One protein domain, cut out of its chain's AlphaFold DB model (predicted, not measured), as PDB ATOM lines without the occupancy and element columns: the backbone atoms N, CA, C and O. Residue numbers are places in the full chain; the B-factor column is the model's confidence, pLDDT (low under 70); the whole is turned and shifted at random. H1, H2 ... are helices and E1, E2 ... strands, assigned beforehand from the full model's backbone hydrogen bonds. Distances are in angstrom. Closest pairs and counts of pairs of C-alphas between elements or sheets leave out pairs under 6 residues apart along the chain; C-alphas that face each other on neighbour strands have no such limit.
ATOM      1  N   ALA A 267     -54.590  29.011  -0.919       51.56
ATOM      2  CA  ALA A 267     -55.732  28.119  -0.835       51.56
ATOM      3  C   ALA A 267     -55.773  27.487   0.564       51.56
ATOM      4  O   ALA A 267     -54.775  26.946   1.036       51.56
ATOM      5  N   ILE A 268     -56.909  27.629   1.239       54.62
ATOM      6  CA  ILE A 268     -57.162  27.006   2.532       54.62
ATOM      7  C   ILE A 268     -58.217  25.959   2.248       54.62
ATOM      8  O   ILE A 268     -59.372  26.300   1.987       54.62
ATOM      9  N   ASP A 269     -57.802  24.700   2.256       55.69
ATOM     10  CA  ASP A 269     -58.748  23.607   2.145       55.69
ATOM     11  C   ASP A 269     -59.536  23.514   3.476       55.69
ATOM     12  O   ASP A 269     -59.043  23.851   4.562       55.69
ATOM     13  N   PHE A 270     -60.803  23.114   3.405       60.28
ATOM     14  CA  PHE A 270     -61.616  22.799   4.579       60.28
ATOM     15  C   PHE A 270     -62.377  21.498   4.334       60.28
ATOM     16  O   PHE A 270     -62.842  21.219   3.229       60.28
ATOM     17  N   VAL A 271     -62.490  20.684   5.382       56.88
ATOM     18  CA  VAL A 271     -63.230  19.421   5.336       56.88
ATOM     19  C   VAL A 271     -64.670  19.688   5.727       56.88
ATOM     20  O   VAL A 271     -64.935  20.185   6.819       56.88
ATOM     21  N   VAL A 272     -65.591  19.307   4.851       59.53
ATOM     22  CA  VAL A 272     -66.989  19.112   5.226       59.53
ATOM     23  C   VAL A 272     -67.133  17.668   5.690       59.53
ATOM     24  O   VAL A 272     -66.691  16.756   4.998       59.53
ATOM     25  N   PHE A 273     -67.717  17.429   6.860       54.06
ATOM     26  CA  PHE A 273     -67.914  16.061   7.348       54.06
ATOM     27  C   PHE A 273     -69.231  15.459   6.843       54.06
ATOM     28  O   PHE A 273     -70.221  16.185   6.701       54.06
ATOM     29  N   PRO A 274     -69.303  14.130   6.622       52.00
ATOM     30  CA  PRO A 274     -70.565  13.460   6.328       52.00
ATOM     31  C   PRO A 274     -71.639  13.796   7.377       52.00
ATOM     32  O   PRO A 274     -71.458  13.561   8.571       52.00
ATOM     33  N   GLY A 275     -72.763  14.370   6.937       54.84
ATOM     34  CA  GLY A 275     -73.876  14.767   7.809       54.84
ATOM     35  C   GLY A 275     -73.717  16.103   8.556       54.84
ATOM     36  O   GLY A 275     -74.637  16.484   9.279       54.84
ATOM     37  N   GLN A 276     -72.605  16.832   8.395       60.34
ATOM     38  CA  GLN A 276     -72.464  18.210   8.892       60.34
ATOM     39  C   GLN A 276     -73.435  19.132   8.153       60.34
ATOM     40  O   GLN A 276     -73.504  19.035   6.936       60.34
ATOM     41  N   SER A 277     -74.157  20.026   8.836       69.00
ATOM     42  CA  SER A 277     -75.024  21.007   8.161       69.00
ATOM     43  C   SER A 277     -74.204  22.034   7.367       69.00
ATOM     44  O   SER A 277     -73.022  22.251   7.645       69.00
ATOM     45  N   PHE A 278     -74.812  22.682   6.371       73.75
ATOM     46  CA  PHE A 278     -74.134  23.751   5.638       73.75
ATOM     47  C   PHE A 278     -73.816  24.940   6.549       73.75
ATOM     48  O   PHE A 278     -72.741  25.524   6.445       73.75
ATOM     49  N   GLU A 279     -74.716  25.261   7.477       74.12
ATOM     50  CA  GLU A 279     -74.536  26.319   8.467       74.12
ATOM     51  C   GLU A 279     -73.323  26.049   9.367       74.12
ATOM     52  O   GLU A 279     -72.503  26.945   9.572       74.12
ATOM     53  N   ASP A 280     -73.156  24.811   9.844       68.38
ATOM     54  CA  ASP A 280     -71.983  24.419  10.633       68.38
ATOM     55  C   ASP A 280     -70.700  24.495   9.800       68.38
ATOM     56  O   ASP A 280     -69.670  24.953  10.290       68.38
ATOM     57  N   ALA A 281     -70.743  24.054   8.537       70.38
ATOM     58  CA  ALA A 281     -69.593  24.131   7.639       70.38
ATOM     59  C   ALA A 281     -69.187  25.590   7.368       70.38
ATOM     60  O   ALA A 281     -68.003  25.926   7.443       70.38
ATOM     61  N   LEU A 282     -70.160  26.470   7.109       76.75
ATOM     62  CA  LEU A 282     -69.951  27.907   6.926       76.75
ATOM     63  C   LEU A 282     -69.345  28.544   8.177       76.75
ATOM     64  O   LEU A 282     -68.382  29.303   8.062       76.75
ATOM     65  N   LYS A 283     -69.848  28.190   9.363       75.38
ATOM     66  CA  LYS A 283     -69.321  28.683  10.638       75.38
ATOM     67  C   LYS A 283     -67.866  28.254  10.858       75.38
ATOM     68  O   LYS A 283     -67.042  29.102  11.184       75.38
ATOM     69  N   CYS A 284     -67.517  26.994  10.586       69.00
ATOM     70  CA  CYS A 284     -66.127  26.527  10.671       69.00
ATOM     71  C   CYS A 284     -65.190  27.309   9.732       69.00
ATOM     72  O   CYS A 284     -64.091  27.696  10.128       69.00
ATOM     73  N   VAL A 285     -65.625  27.580   8.496       72.56
ATOM     74  CA  VAL A 285     -64.848  28.389   7.540       72.56
ATOM     75  C   VAL A 285     -64.665  29.819   8.053       72.56
ATOM     76  O   VAL A 285     -63.550  30.341   8.037       72.56
ATOM     77  N   GLN A 286     -65.735  30.445   8.542       75.88
ATOM     78  CA  GLN A 286     -65.701  31.800   9.097       75.88
ATOM     79  C   GLN A 286     -64.760  31.912  10.300       75.88
ATOM     80  O   GLN A 286     -63.941  32.831  10.366       75.88
ATOM     81  N   GLU A 287     -64.833  30.957  11.226       72.75
ATOM     82  CA  GLU A 287     -63.992  30.905  12.423       72.75
ATOM     83  C   GLU A 287     -62.515  30.704  12.070       72.75
ATOM     84  O   GLU A 287     -61.653  31.410  12.607       72.75
ATOM     85  N   ARG A 288     -62.218  29.810  11.118       65.81
ATOM     86  CA  ARG A 288     -60.846  29.517  10.678       65.81
ATOM     87  C   ARG A 288     -60.205  30.686   9.938       65.81
ATOM     88  O   ARG A 288     -59.026  30.974  10.139       65.81
ATOM     89  N   LEU A 289     -60.971  31.379   9.101       67.19
ATOM     90  CA  LEU A 289     -60.495  32.552   8.365       67.19
ATOM     91  C   LEU A 289     -60.555  33.843   9.200       67.19
ATOM     92  O   LEU A 289     -59.958  34.845   8.804       67.19
ATOM     93  N   LYS A 290     -61.235  33.823  10.356       69.88
ATOM     94  CA  LYS A 290     -61.571  35.006  11.167       69.88
ATOM     95  C   LYS A 290     -62.297  36.071  10.334       69.88
ATOM     96  O   LYS A 290     -61.939  37.247  10.357       69.88
ATOM     97  N   VAL A 291     -63.300  35.632   9.576       73.88
ATOM     98  CA  VAL A 291     -64.065  36.441   8.614       73.88
ATOM     99  C   VAL A 291     -65.562  36.359   8.865       73.88
ATOM    100  O   VAL A 291     -66.081  35.361   9.357       73.88
ATOM    101  N   THR A 292     -66.272  37.401   8.456       76.62
ATOM    102  CA  THR A 292     -67.733  37.418   8.348       76.62
ATOM    103  C   THR A 292     -68.174  37.065   6.925       76.62
ATOM    104  O   THR A 292     -67.360  37.023   6.001       76.62
ATOM    105  N   ASN A 293     -69.485  36.904   6.698       75.75
ATOM    106  CA  ASN A 293     -70.049  36.782   5.343       75.75
ATOM    107  C   ASN A 293     -69.576  37.890   4.389       75.75
ATOM    108  O   ASN A 293     -69.419  37.641   3.197       75.75
ATOM    109  N   LYS A 294     -69.337  39.102   4.905       72.69
ATOM    110  CA  LYS A 294     -68.857  40.227   4.100       72.69
ATOM    111  C   LYS A 294     -67.459  39.974   3.557       72.69
ATOM    112  O   LYS A 294     -67.205  40.254   2.395       72.69
ATOM    113  N   ASP A 295     -66.562  39.440   4.376       73.88
ATOM    114  CA  ASP A 295     -65.169  39.272   3.964       73.88
ATOM    115  C   ASP A 295     -64.994  38.031   3.071       73.88
ATOM    116  O   ASP A 295     -64.062  37.976   2.262       73.88
ATOM    117  N   LEU A 296     -65.941  37.081   3.135       70.25
ATOM    118  CA  LEU A 296     -65.992  35.913   2.250       70.25
ATOM    119  C   LEU A 296     -66.082  36.281   0.767       70.25
ATOM    120  O   LEU A 296     -65.621  35.502  -0.058       70.25
ATOM    121  N   THR A 297     -66.589  37.463   0.398       70.12
ATOM    122  CA  THR A 297     -66.650  37.890  -1.016       70.12
ATOM    123  C   THR A 297     -65.276  37.991  -1.684       70.12
ATOM    124  O   THR A 297     -65.193  38.009  -2.908       70.12
ATOM    125  N   SER A 298     -64.196  38.060  -0.899       66.75
ATOM    126  CA  SER A 298     -62.814  38.045  -1.392       66.75
ATOM    127  C   SER A 298     -62.238  36.640  -1.623       66.75
ATOM    128  O   SER A 298     -61.097  36.517  -2.073       66.75
ATOM    129  N   TYR A 299     -63.019  35.591  -1.352       65.31
ATOM    130  CA  TYR A 299     -62.613  34.191  -1.443       65.31
ATOM    131  C   TYR A 299     -63.366  33.463  -2.561       65.31
ATOM    132  O   TYR A 299     -64.532  33.739  -2.846       65.31
ATOM    133  N   LYS A 300     -62.689  32.492  -3.183       64.88
ATOM    134  CA  LYS A 300     -63.285  31.538  -4.121       64.88
ATOM    135  C   LYS A 300     -63.261  30.152  -3.491       64.88
ATOM    136  O   LYS A 300     -62.222  29.722  -3.000       64.88
ATOM    137  N   PHE A 301     -64.392  29.463  -3.548       66.44
ATOM    138  CA  PHE A 301     -64.559  28.113  -3.025       66.44
ATOM    139  C   PHE A 301     -64.587  27.106  -4.176       66.44
ATOM    140  O   PHE A 301     -65.251  27.338  -5.187       66.44
ATOM    141  N   THR A 302     -63.850  26.006  -4.039       59.69
ATOM    142  CA  THR A 302     -63.797  24.904  -5.010       59.69
ATOM    143  C   THR A 302     -63.773  23.575  -4.265       59.69
ATOM    144  O   THR A 302     -63.152  23.487  -3.210       59.69
ATOM    145  N   CYS A 303     -64.422  22.541  -4.804       56.06
ATOM    146  CA  CYS A 303     -64.301  21.183  -4.278       56.06
ATOM    147  C   CYS A 303     -63.076  20.497  -4.894       56.06
ATOM    148  O   CYS A 303     -62.940  20.454  -6.118       56.06
ATOM    149  N   SER A 304     -62.219  19.928  -4.050       50.44
ATOM    150  CA  SER A 304     -61.033  19.172  -4.455       50.44
ATOM    151  C   SER A 304     -61.280  17.680  -4.204       50.44
ATOM    152  O   SER A 304     -61.630  17.312  -3.090       50.44
ATOM    153  N   ASN A 305     -61.071  16.832  -5.218       50.62
ATOM    154  CA  ASN A 305     -61.036  15.360  -5.141       50.62
ATOM    155  C   ASN A 305     -62.306  14.647  -4.636       50.62
ATOM    156  O   ASN A 305     -62.447  14.339  -3.458       50.62
ATOM    157  N   ILE A 306     -63.169  14.250  -5.578       47.97
ATOM    158  CA  ILE A 306     -64.129  13.159  -5.373       47.97
ATOM    159  C   ILE A 306     -63.778  12.062  -6.376       47.97
ATOM    160  O   ILE A 306     -63.983  12.238  -7.577       47.97
ATOM    161  N   LEU A 324     -80.698  23.772   1.835       73.75
ATOM    162  CA  LEU A 324     -79.493  24.431   1.309       73.75
ATOM    163  C   LEU A 324     -79.842  25.735   0.590       73.75
ATOM    164  O   LEU A 324     -80.907  25.815  -0.027       73.75
ATOM    165  N   LEU A 325     -78.987  26.756   0.655       81.50
ATOM    166  CA  LEU A 325     -79.228  28.021  -0.049       81.50
ATOM    167  C   LEU A 325     -79.218  27.813  -1.576       81.50
ATOM    168  O   LEU A 325     -78.408  27.053  -2.087       81.50
ATOM    169  N   VAL A 326     -80.104  28.490  -2.309       85.75
ATOM    170  CA  VAL A 326     -80.129  28.487  -3.785       85.75
ATOM    171  C   VAL A 326     -79.978  29.912  -4.265       85.75
ATOM    172  O   VAL A 326     -80.765  30.768  -3.852       85.75
ATOM    173  N   ASP A 327     -78.972  30.132  -5.112       87.44
ATOM    174  CA  ASP A 327     -78.620  31.439  -5.668       87.44
ATOM    175  C   ASP A 327     -78.622  32.512  -4.551       87.44
ATOM    176  O   ASP A 327     -79.505  33.375  -4.506       87.44
ATOM    177  N   PRO A 328     -77.735  32.364  -3.539       89.88
ATOM    178  CA  PRO A 328     -77.816  33.115  -2.297       89.88
ATOM    179  C   PRO A 328     -77.570  34.607  -2.496       89.88
ATOM    180  O   PRO A 328     -76.659  35.026  -3.212       89.88
ATOM    181  N   VAL A 329     -78.336  35.394  -1.748       89.31
ATOM    182  CA  VAL A 329     -78.206  36.847  -1.656       89.31
ATOM    183  C   VAL A 329     -77.963  37.260  -0.211       89.31
ATOM    184  O   VAL A 329     -78.438  36.613   0.724       89.31
ATOM    185  N   SER A 330     -77.236  38.354  -0.034       90.19
ATOM    186  CA  SER A 330     -76.960  38.985   1.253       90.19
ATOM    187  C   SER A 330     -77.722  40.297   1.393       90.19
ATOM    188  O   SER A 330     -77.889  41.047   0.428       90.19
ATOM    189  N   PHE A 331     -78.200  40.568   2.603       89.56
ATOM    190  CA  PHE A 331     -78.893  41.808   2.930       89.56
ATOM    191  C   PHE A 331     -77.882  42.828   3.437       89.56
ATOM    192  O   PHE A 331     -77.191  42.579   4.428       89.56
ATOM    193  N   MET A 332     -77.807  43.983   2.786       81.50
ATOM    194  CA  MET A 332     -76.878  45.037   3.184       81.50
ATOM    195  C   MET A 332     -77.211  45.572   4.582       81.50
ATOM    196  O   MET A 332     -78.343  45.445   5.053       81.50
ATOM    197  N   GLU A 333     -76.199  46.126   5.254       80.25
ATOM    198  CA  GLU A 333     -76.154  46.481   6.687       80.25
ATOM    199  C   GLU A 333     -76.034  45.283   7.641       80.25
ATOM    200  O   GLU A 333     -75.122  45.243   8.463       80.25
ATOM    201  N   CYS A 334     -76.912  44.279   7.530       82.69
ATOM    202  CA  CYS A 334     -76.944  43.163   8.488       82.69
ATOM    203  C   CYS A 334     -76.195  41.899   8.039       82.69
ATOM    204  O   CYS A 334     -75.966  41.013   8.857       82.69
ATOM    205  N   MET A 335     -75.831  41.795   6.757       82.62
ATOM    206  CA  MET A 335     -75.081  40.686   6.142       82.62
ATOM    207  C   MET A 335     -75.684  39.280   6.335       82.62
ATOM    208  O   MET A 335     -75.013  38.271   6.087       82.62
ATOM    209  N   HIS A 336     -76.952  39.192   6.743       83.19
ATOM    210  CA  HIS A 336     -77.703  37.942   6.743       83.19
ATOM    211  C   HIS A 336     -77.952  37.474   5.311       83.19
ATOM    212  O   HIS A 336     -78.090  38.285   4.393       83.19
ATOM    213  N   VAL A 337     -78.010  36.156   5.130       85.12
ATOM    214  CA  VAL A 337     -78.055  35.512   3.813       85.12
ATOM    215  C   VAL A 337     -79.330  34.687   3.686       85.12
ATOM    216  O   VAL A 337     -79.797  34.096   4.662       85.12
ATOM    217  N   ALA A 338     -79.900  34.653   2.485       86.56
ATOM    218  CA  ALA A 338     -81.063  33.838   2.144       86.56
ATOM    219  C   ALA A 338     -80.992  33.358   0.689       86.56
ATOM    220  O   ALA A 338     -80.193  33.861  -0.097       86.56
ATOM    221  N   CYS A 339     -81.852  32.406   0.308       89.19
ATOM    222  CA  CYS A 339     -82.049  32.087  -1.110       89.19
ATOM    223  C   CYS A 339     -82.593  33.328  -1.830       89.19
ATOM    224  O   CYS A 339     -83.522  33.956  -1.307       89.19
ATOM    225  N   GLY A 340     -82.105  33.641  -3.031       88.88
ATOM    226  CA  GLY A 340     -82.589  34.802  -3.784       88.88
ATOM    227  C   GLY A 340     -84.100  34.760  -4.034       88.88
ATOM    228  O   GLY A 340     -84.800  35.739  -3.796       88.88
ATOM    229  N   ALA A 341     -84.649  33.584  -4.353       89.31
ATOM    230  CA  ALA A 341     -86.093  33.385  -4.507       89.31
ATOM    231  C   ALA A 341     -86.896  33.688  -3.226       89.31
ATOM    232  O   ALA A 341     -87.978  34.274  -3.291       89.31
ATOM    233  N   CYS A 342     -86.367  33.316  -2.055       89.50
ATOM    234  CA  CYS A 342     -86.997  33.616  -0.768       89.50
ATOM    235  C   CYS A 342     -86.898  35.107  -0.435       89.50
ATOM    236  O   CYS A 342     -87.836  35.664   0.131       89.50
ATOM    237  N   ALA A 343     -85.791  35.757  -0.803       89.50
ATOM    238  CA  ALA A 343     -85.635  37.197  -0.653       89.50
ATOM    239  C   ALA A 343     -86.641  37.958  -1.531       89.50
ATOM    240  O   ALA A 343     -87.344  38.819  -1.013       89.50
ATOM    241  N   VAL A 344     -86.805  37.582  -2.805       89.69
ATOM    242  CA  VAL A 344     -87.839  38.154  -3.689       89.69
ATOM    243  C   VAL A 344     -89.225  38.053  -3.054       89.69
ATOM    244  O   VAL A 344     -89.989  39.013  -3.051       89.69
ATOM    245  N   GLU A 345     -89.567  36.894  -2.496       89.06
ATOM    246  CA  GLU A 345     -90.880  36.678  -1.891       89.06
ATOM    247  C   GLU A 345     -91.077  37.483  -0.595       89.06
ATOM    248  O   GLU A 345     -92.152  38.043  -0.375       89.06
ATOM    249  N   TRP A 346     -90.031  37.593   0.228       90.75
ATOM    250  CA  TRP A 346     -90.055  38.338   1.485       90.75
ATOM    251  C   TRP A 346     -90.140  39.853   1.273       90.75
ATOM    252  O   TRP A 346     -91.006  40.518   1.847       90.75
ATOM    253  N   PHE A 347     -89.267  40.406   0.429       90.19
ATOM    254  CA  PHE A 347     -89.128  41.854   0.263       90.19
ATOM    255  C   PHE A 347     -90.218  42.489  -0.607       90.19
ATOM    256  O   PHE A 347     -90.399  43.701  -0.564       90.19
ATOM    257  N   ARG A 348     -91.069  41.681  -1.257       87.75
ATOM    258  CA  ARG A 348     -92.363  42.152  -1.789       87.75
ATOM    259  C   ARG A 348     -93.289  42.724  -0.714       87.75
ATOM    260  O   ARG A 348     -94.200  43.478  -1.042       87.75
ATOM    261  N   ARG A 349     -93.124  42.323   0.551       86.31
ATOM    262  CA  ARG A 349     -94.057  42.644   1.650       86.31
ATOM    263  C   ARG A 349     -93.377  43.246   2.878       86.31
ATOM    264  O   ARG A 349     -94.039  43.470   3.885       86.31
ATOM    265  N   SER A 350     -92.066  43.445   2.832       87.06
ATOM    266  CA  SER A 350     -91.271  43.870   3.980       87.06
ATOM    267  C   SER A 350     -90.063  44.662   3.509       87.06
ATOM    268  O   SER A 350     -89.480  44.334   2.483       87.06
ATOM    269  N   SER A 351     -89.640  45.634   4.309       88.69
ATOM    270  CA  SER A 351     -88.359  46.333   4.174       88.69
ATOM    271  C   SER A 351     -87.347  45.937   5.254       88.69
ATOM    272  O   SER A 351     -86.238  46.466   5.294       88.69
ATOM    273  N   ILE A 352     -87.698  44.990   6.133       88.56
ATOM    274  CA  ILE A 352     -86.848  44.538   7.242       88.56
ATOM    275  C   ILE A 352     -86.387  43.091   7.065       88.56
ATOM    276  O   ILE A 352     -87.109  42.237   6.539       88.56
ATOM    277  N   CYS A 353     -85.189  42.790   7.560       84.12
ATOM    278  CA  CYS A 353     -84.609  41.452   7.569       84.12
ATOM    279  C   CYS A 353     -85.449  40.486   8.426       84.12
ATOM    280  O   CYS A 353     -85.780  40.787   9.570       84.12
ATOM    281  N   HIS A 354     -85.736  39.281   7.925       81.62
ATOM    282  CA  HIS A 354     -86.469  38.259   8.690       81.62
ATOM    283  C   HIS A 354     -85.684  37.695   9.888       81.62
ATOM    284  O   HIS A 354     -86.305  37.205  10.828       81.62
ATOM    285  N   GLN A 355     -84.348  37.770   9.862       79.94
ATOM    286  CA  GLN A 355     -83.470  37.199  10.895       79.94
ATOM    287  C   GLN A 355     -83.254  38.178  12.054       79.94
ATOM    288  O   GLN A 355     -83.449  37.815  13.207       79.94
ATOM    289  N   CYS A 356     -82.922  39.440  11.759       83.56
ATOM    290  CA  CYS A 356     -82.583  40.437  12.786       83.56
ATOM    291  C   CYS A 356     -83.556  41.613  12.899       83.56
ATOM    292  O   CYS A 356     -83.356  42.482  13.744       83.56
ATOM    293  N   ARG A 357     -84.585  41.674  12.044       86.56
ATOM    294  CA  ARG A 357     -85.587  42.755  12.010       86.56
ATOM    295  C   ARG A 357     -85.028  44.158  11.730       86.56
ATOM    296  O   ARG A 357     -85.769  45.126  11.839       86.56
ATOM    297  N   GLN A 358     -83.766  44.269  11.312       84.56
ATOM    298  CA  GLN A 358     -83.163  45.535  10.891       84.56
ATOM    299  C   GLN A 358     -83.645  45.951   9.489       84.56
ATOM    300  O   GLN A 358     -83.877  45.063   8.658       84.56
ATOM    301  N   PRO A 359     -83.771  47.262   9.202       88.06
ATOM    302  CA  PRO A 359     -84.051  47.763   7.859       88.06
ATOM    303  C   PRO A 359     -82.994  47.307   6.854       88.06
ATOM    304  O   PRO A 359     -81.797  47.375   7.127       88.06
ATOM    305  N   VAL A 360     -83.435  46.867   5.677       87.12
ATOM    306  CA  VAL A 360     -82.562  46.460   4.573       87.12
ATOM    307  C   VAL A 360     -82.710  47.478   3.457       87.12
ATOM    308  O   VAL A 360     -83.809  47.720   2.968       87.12
ATOM    309  N   ARG A 361     -81.592  48.090   3.064       86.00
ATOM    310  CA  ARG A 361     -81.564  49.126   2.017       86.00
ATOM    311  C   ARG A 361     -81.190  48.586   0.643       86.00
ATOM    312  O   ARG A 361     -81.549  49.180  -0.363       86.00
ATOM    313  N   ALA A 362     -80.465  47.475   0.609       87.69
ATOM    314  CA  ALA A 362     -80.017  46.839  -0.617       87.69
ATOM    315  C   ALA A 362     -79.827  45.335  -0.403       87.69
ATOM    316  O   ALA A 362     -79.585  44.873   0.717       87.69
ATOM    317  N   ILE A 363     -79.940  44.579  -1.491       90.25
ATOM    318  CA  ILE A 363     -79.748  43.131  -1.530       90.25
ATOM    319  C   ILE A 363     -78.809  42.830  -2.696       90.25
ATOM    320  O   ILE A 363     -79.016  43.333  -3.800       90.25
ATOM    321  N   HIS A 364     -77.776  42.030  -2.447       88.62
ATOM    322  CA  HIS A 364     -76.766  41.686  -3.450       88.62
ATOM    323  C   HIS A 364     -76.500  40.186  -3.478       88.62
ATOM    324  O   HIS A 364     -76.506  39.538  -2.429       88.62
ATOM    325  N   ASP A 365     -76.210  39.653  -4.664       86.06
ATOM    326  CA  ASP A 365     -75.671  38.302  -4.818       86.06
ATOM    327  C   ASP A 365     -74.412  38.113  -3.969       86.06
ATOM    328  O   ASP A 365     -73.565  39.004  -3.869       86.06
ATOM    329  N   ILE A 366     -74.262  36.928  -3.382       83.88
ATOM    330  CA  ILE A 366     -73.063  36.560  -2.626       83.88
ATOM    331  C   ILE A 366     -72.401  35.327  -3.247       83.88
ATOM    332  O   ILE A 366     -72.480  34.204  -2.747       83.88
ATOM    333  N   HIS A 367     -71.710  35.555  -4.368       82.12
ATOM    334  CA  HIS A 367     -71.084  34.506  -5.184       82.12
ATOM    335  C   HIS A 367     -70.122  33.596  -4.410       82.12
ATOM    336  O   HIS A 367     -70.017  32.414  -4.721       82.12
ATOM    337  N   ALA A 368     -69.453  34.113  -3.377       73.06
ATOM    338  CA  ALA A 368     -68.593  33.300  -2.521       73.06
ATOM    339  C   ALA A 368     -69.381  32.204  -1.783       73.06
ATOM    340  O   ALA A 368     -69.006  31.035  -1.823       73.06
ATOM    341  N   ILE A 369     -70.523  32.549  -1.178       79.12
ATOM    342  CA  ILE A 369     -71.389  31.563  -0.517       79.12
ATOM    343  C   ILE A 369     -72.033  30.640  -1.552       79.12
ATOM    344  O   ILE A 369     -72.168  29.452  -1.280       79.12
ATOM    345  N   ALA A 370     -72.361  31.135  -2.750       81.88
ATOM    346  CA  ALA A 370     -72.827  30.281  -3.844       81.88
ATOM    347  C   ALA A 370     -71.786  29.203  -4.207       81.88
ATOM    348  O   ALA A 370     -72.117  28.022  -4.240       81.88
ATOM    349  N   GLY A 371     -70.513  29.581  -4.365       74.62
ATOM    350  CA  GLY A 371     -69.429  28.625  -4.611       74.62
ATOM    351  C   GLY A 371     -69.224  27.640  -3.456       74.62
ATOM    352  O   GLY A 371     -68.926  26.469  -3.684       74.62
ATOM    353  N   MET A 372     -69.430  28.077  -2.210       75.81
ATOM    354  CA  MET A 372     -69.360  27.190  -1.047       75.81
ATOM    355  C   MET A 372     -70.522  26.189  -1.015       75.81
ATOM    356  O   MET A 372     -70.305  25.018  -0.718       75.81
ATOM    357  N   VAL A 373     -71.739  26.625  -1.350       77.75
ATOM    358  CA  VAL A 373     -72.919  25.759  -1.507       77.75
ATOM    359  C   VAL A 373     -72.678  24.717  -2.595       77.75
ATOM    360  O   VAL A 373     -72.952  23.539  -2.379       77.75
ATOM    361  N   GLU A 374     -72.143  25.126  -3.745       74.75
ATOM    362  CA  GLU A 374     -71.830  24.223  -4.856       74.75
ATOM    363  C   GLU A 374     -70.783  23.180  -4.455       74.75
ATOM    364  O   GLU A 374     -70.995  21.983  -4.666       74.75
ATOM    365  N   ALA A 375     -69.692  23.610  -3.814       67.88
ATOM    366  CA  ALA A 375     -68.668  22.705  -3.300       67.88
ATOM    367  C   ALA A 375     -69.242  21.735  -2.252       67.88
ATOM    368  O   ALA A 375     -68.977  20.533  -2.291       67.88
ATOM    369  N   TYR A 376     -70.098  22.236  -1.360       69.94
ATOM    370  CA  TYR A 376     -70.778  21.438  -0.345       69.94
ATOM    371  C   TYR A 376     -71.744  20.409  -0.967       69.94
ATOM    372  O   TYR A 376     -71.765  19.256  -0.543       69.94
ATOM    373  N   CYS A 377     -72.503  20.778  -2.004       68.62
ATOM    374  CA  CYS A 377     -73.376  19.869  -2.758       68.62
ATOM    375  C   CYS A 377     -72.610  18.746  -3.454       68.62
ATOM    376  O   CYS A 377     -73.084  17.610  -3.489       68.62
ATOM    377  N   GLN A 378     -71.455  19.065  -4.042       64.94
ATOM    378  CA  GLN A 378     -70.630  18.074  -4.727       64.94
ATOM    379  C   GLN A 378     -70.162  16.995  -3.746       64.94
ATOM    380  O   GLN A 378     -70.256  15.809  -4.065       64.94
ATOM    381  N   PHE A 379     -69.751  17.405  -2.543       59.50
ATOM    382  CA  PHE A 379     -69.338  16.508  -1.468       59.50
ATOM    383  C   PHE A 379     -70.516  15.749  -0.827       59.50
ATOM    384  O   PHE A 379     -70.426  14.551  -0.572       59.50
ATOM    385  N   ASN A 380     -71.646  16.421  -0.594       60.09
ATOM    386  CA  ASN A 380     -72.823  15.864   0.072       60.09
ATOM    387  C   ASN A 380     -74.021  15.798  -0.889       60.09
ATOM    388  O   ASN A 380     -74.981  16.565  -0.775       60.09
ATOM    389  N   ARG A 381     -73.978  14.856  -1.844       57.47
ATOM    390  CA  ARG A 381     -75.002  14.716  -2.903       57.47
ATOM    391  C   ARG A 381     -76.435  14.567  -2.371       57.47
ATOM    392  O   ARG A 381     -77.377  14.945  -3.057       57.47
ATOM    393  N   LEU A 382     -76.614  14.063  -1.147       49.69
ATOM    394  CA  LEU A 382     -77.924  13.903  -0.493       49.69
ATOM    395  C   LEU A 382     -78.478  15.196   0.129       49.69
ATOM    396  O   LEU A 382     -79.645  15.235   0.523       49.69
ATOM    397  N   ALA A 383     -77.657  16.242   0.236       56.03
ATOM    398  CA  ALA A 383     -78.077  17.564   0.691       56.03
ATOM    399  C   ALA A 383     -78.535  18.479  -0.457       56.03
ATOM    400  O   ALA A 383     -79.112  19.536  -0.197       56.03
ATOM    401  N   ALA A 384     -78.305  18.086  -1.716       63.34
ATOM    402  CA  ALA A 384     -78.771  18.840  -2.870       63.34
ATOM    403  C   ALA A 384     -80.309  18.861  -2.933       63.34
ATOM    404  O   ALA A 384     -80.982  17.861  -2.665       63.34
ATOM    405  N   ARG A 385     -80.873  20.019  -3.293       73.31
ATOM    406  CA  ARG A 385     -82.307  20.132  -3.593       73.31
ATOM    407  C   ARG A 385     -82.630  19.373  -4.879       73.31
ATOM    408  O   ARG A 385     -81.776  19.236  -5.749       73.31
ATOM    409  N   SER A 386     -83.872  18.909  -5.001       77.44
ATOM    410  CA  SER A 386     -84.336  18.249  -6.228       77.44
ATOM    411  C   SER A 386     -84.309  19.202  -7.429       77.44
ATOM    412  O   SER A 386     -84.518  20.407  -7.272       77.44
ATOM    413  N   ASP A 387     -84.119  18.669  -8.639       79.00
ATOM    414  CA  ASP A 387     -84.096  19.471  -9.872       79.00
ATOM    415  C   ASP A 387     -85.390  20.269 -10.079       79.00
ATOM    416  O   ASP A 387     -85.364  21.413 -10.534       79.00
ATOM    417  N   THR A 388     -86.531  19.694  -9.691       81.56
ATOM    418  CA  THR A 388     -87.837  20.361  -9.751       81.56
ATOM    419  C   THR A 388     -87.908  21.548  -8.792       81.56
ATOM    420  O   THR A 388     -88.397  22.615  -9.160       81.56
ATOM    421  N   GLU A 389     -87.386  21.403  -7.575       81.00
ATOM    422  CA  GLU A 389     -87.316  22.487  -6.597       81.00
ATOM    423  C   GLU A 389     -86.345  23.590  -7.038       81.00
ATOM    424  O   GLU A 389     -86.678  24.772  -6.947       81.00
ATOM    425  N   LEU A 390     -85.180  23.223  -7.581       82.62
ATOM    426  CA  LEU A 390     -84.219  24.173  -8.145       82.62
ATOM    427  C   LEU A 390     -84.827  24.966  -9.304       82.62
ATOM    428  O   LEU A 390     -84.712  26.192  -9.329       82.62
ATOM    429  N   ALA A 391     -85.515  24.292 -10.230       85.12
ATOM    430  CA  ALA A 391     -86.214  24.947 -11.331       85.12
ATOM    431  C   ALA A 391     -87.267  25.932 -10.806       85.12
ATOM    432  O   ALA A 391     -87.293  27.083 -11.236       85.12
ATOM    433  N   ASN A 392     -88.071  25.525  -9.819       86.81
ATOM    434  CA  ASN A 392     -89.095  26.375  -9.208       86.81
ATOM    435  C   ASN A 392     -88.523  27.607  -8.491       86.81
ATOM    436  O   ASN A 392     -89.155  28.660  -8.482       86.81
ATOM    437  N   LEU A 393     -87.350  27.504  -7.867       85.06
ATOM    438  CA  LEU A 393     -86.693  28.658  -7.244       85.06
ATOM    439  C   LEU A 393     -86.101  29.591  -8.311       85.06
ATOM    440  O   LEU A 393     -86.248  30.809  -8.211       85.06
ATOM    441  N   ARG A 394     -85.530  29.028  -9.378       89.69
ATOM    442  CA  ARG A 394     -84.914  29.776 -10.488       89.69
ATOM    443  C   ARG A 394     -85.904  30.435 -11.448       89.69
ATOM    444  O   ARG A 394     -85.508  31.287 -12.244       89.69
ATOM    445  N   THR A 395     -87.190  30.089 -11.381       91.69
ATOM    446  CA  THR A 395     -88.243  30.894 -12.025       91.69
ATOM    447  C   THR A 395     -88.532  32.184 -11.258       91.69
ATOM    448  O   THR A 395     -88.941  33.167 -11.871       91.69
ATOM    449  N   LYS A 396     -88.312  32.202  -9.934       89.25
ATOM    450  CA  LYS A 396     -88.575  33.364  -9.069       89.25
ATOM    451  C   LYS A 396     -87.404  34.345  -9.011       89.25
ATOM    452  O   LYS A 396     -87.639  35.542  -8.855       89.25
ATOM    453  N   TYR A 397     -86.175  33.843  -9.088       91.94
ATOM    454  CA  TYR A 397     -84.959  34.647  -9.003       91.94
ATOM    455  C   TYR A 397     -83.853  34.083  -9.891       91.94
ATOM    456  O   TYR A 397     -83.660  32.868  -9.937       91.94
ATOM    457  N   LYS A 398     -83.093  34.964 -10.543       90.25
ATOM    458  CA  LYS A 398     -81.843  34.621 -11.231       90.25
ATOM    459  C   LYS A 398     -80.701  35.498 -10.704       90.25
ATOM    460  O   LYS A 398     -80.949  36.679 -10.474       90.25
ATOM    461  N   PRO A 399     -79.470  34.972 -10.560       88.56
ATOM    462  CA  PRO A 399     -78.316  35.793 -10.192       88.56
ATOM    463  C   PRO A 399     -78.189  37.035 -11.083       88.56
ATOM    464  O   PRO A 399     -78.364  36.947 -12.302       88.56
ATOM    465  N   GLY A 400     -77.909  38.187 -10.479       84.31
ATOM    466  CA  GLY A 400     -77.868  39.495 -11.134       84.31
ATOM    467  C   GLY A 400     -79.225  40.195 -11.266       84.31
ATOM    468  O   GLY A 400     -79.272  41.347 -11.699       84.31
ATOM    469  N   GLN A 401     -80.336  39.547 -10.901       88.62
ATOM    470  CA  GLN A 401     -81.651  40.185 -10.874       88.62
ATOM    471  C   GLN A 401     -81.748  41.163  -9.698       88.62
ATOM    472  O   GLN A 401     -81.487  40.809  -8.551       88.62
ATOM    473  N   LEU A 402     -82.203  42.389  -9.965       88.06
ATOM    474  CA  LEU A 402     -82.522  43.343  -8.904       88.06
ATOM    475  C   LEU A 402     -83.722  42.845  -8.087       88.06
ATOM    476  O   LEU A 402     -84.769  42.503  -8.642       88.06
ATOM    477  N   ILE A 403     -83.566  42.814  -6.763       89.19
ATOM    478  CA  ILE A 403     -84.653  42.513  -5.829       89.19
ATOM    479  C   ILE A 403     -85.188  43.835  -5.293       89.19
ATOM    480  O   ILE A 403     -84.516  44.517  -4.520       89.19
ATOM    481  N   GLU A 404     -86.402  44.186  -5.706       87.94
ATOM    482  CA  GLU A 404     -87.096  45.363  -5.194       87.94
ATOM    483  C   GLU A 404     -87.493  45.162  -3.730       87.94
ATOM    484  O   GLU A 404     -88.035  44.122  -3.341       87.94
ATOM    485  N   ILE A 405     -87.214  46.180  -2.918       86.88
ATOM    486  CA  ILE A 405     -87.592  46.232  -1.513       86.88
ATOM    487  C   ILE A 405     -88.813  47.126  -1.415       86.88
ATOM    488  O   ILE A 405     -88.727  48.318  -1.706       86.88
ATOM    489  N   ASN A 406     -89.940  46.551  -1.003       78.44
ATOM    490  CA  ASN A 406     -91.156  47.313  -0.784       78.44
ATOM    491  C   ASN A 406     -90.930  48.288   0.380       78.44
ATOM    492  O   ASN A 406     -90.877  47.883   1.545       78.44
ATOM    493  N   GLN A 407     -90.729  49.563   0.052       64.06
ATOM    494  CA  GLN A 407     -90.732  50.642   1.026       64.06
ATOM    495  C   GLN A 407     -92.198  50.979   1.308       64.06
ATOM    496  O   GLN A 407     -92.943  51.186   0.352       64.06
ATOM    497  N   PRO A 408     -92.647  51.005   2.576       54.59
ATOM    498  CA  PRO A 408     -93.985  51.500   2.864       54.59
ATOM    499  C   PRO A 408     -94.093  52.916   2.294       54.59
ATOM    500  O   PRO A 408     -93.223  53.739   2.579       54.59
TER     501      PRO A 408
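This is residues 267 to 306 and 324 to 408 of the 428 residues of the protein "Putative ubiquitin carboxyl-terminal hydrolase 5" of Rhizoctonia solani (UniProt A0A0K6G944). A small antiparallel sheet, E2 E1 E3, has H3 over one face, while H4 grazes it with its first residues, 367 to 373, where residues 367 to 369 also touch H2, and from there runs away from the sheet, passing near H1. H5 packs on H3, apart from H1 and H2. The printed part has 125 residues with five named helices and three named strands, in the order H1 H2 E1 E2 H3 E3 H4 H5; it is mostly helix, though under half of the residues are in named elements. It is compact, with a radius of gyration of the C-alphas of 14.9 A and spans of 48 by 36 by 23 A.

H1, residues 278 to 289, is close to but not clearly touching H2, residues 295 to 298. E1, residues 328 to 331, and E2, residues 337 to 339, form an antiparallel hairpin, with N 329 and O 338 2.9 A apart. H3, residues 340 to 347, lies over E2 and E1 at a height over the sheet of 8.5 A. E3, residues 363 to 365, is antiparallel to E1, with N 330 and O 364 2.8 A apart. E2, H3 and E3 form a split strand-helix-strand unit, two strands that run the same way in one sheet with a helix between them along the chain and E1 between them in the sheet, and its crossover is right-handed. H4, residues 367 to 379, touches H2 with residues 367 to 369 alone, the closest C-alphas being Thr 297 and Ala 368, 5.2 A. H5, residues 387 to 396, touches H3 at a steep tilt of 44 degrees, the closest C-alphas being Ala 341 and Lys 396, 5.2 A. Every O i to N i+4 pair is within hydrogen-bond range in H1, H3 and H4, and 5 of 6 in H5; H2 is too short for one.

H1 begins at C-alpha 278 (-74.134, 23.751, 5.638) and is 16.5 A long. H4 is 18.5 A long, and H5, 14.6 A, ends at C-alpha 396 (-88.575, 33.364, -9.069).

Residues 307 to 323 are not printed, and C-alphas 306 and 324 are 20.2 A apart. The link from H3 to E3 is long. Confidence is under 70 at 37 residues, among them 267 to 277 and 375 to 384.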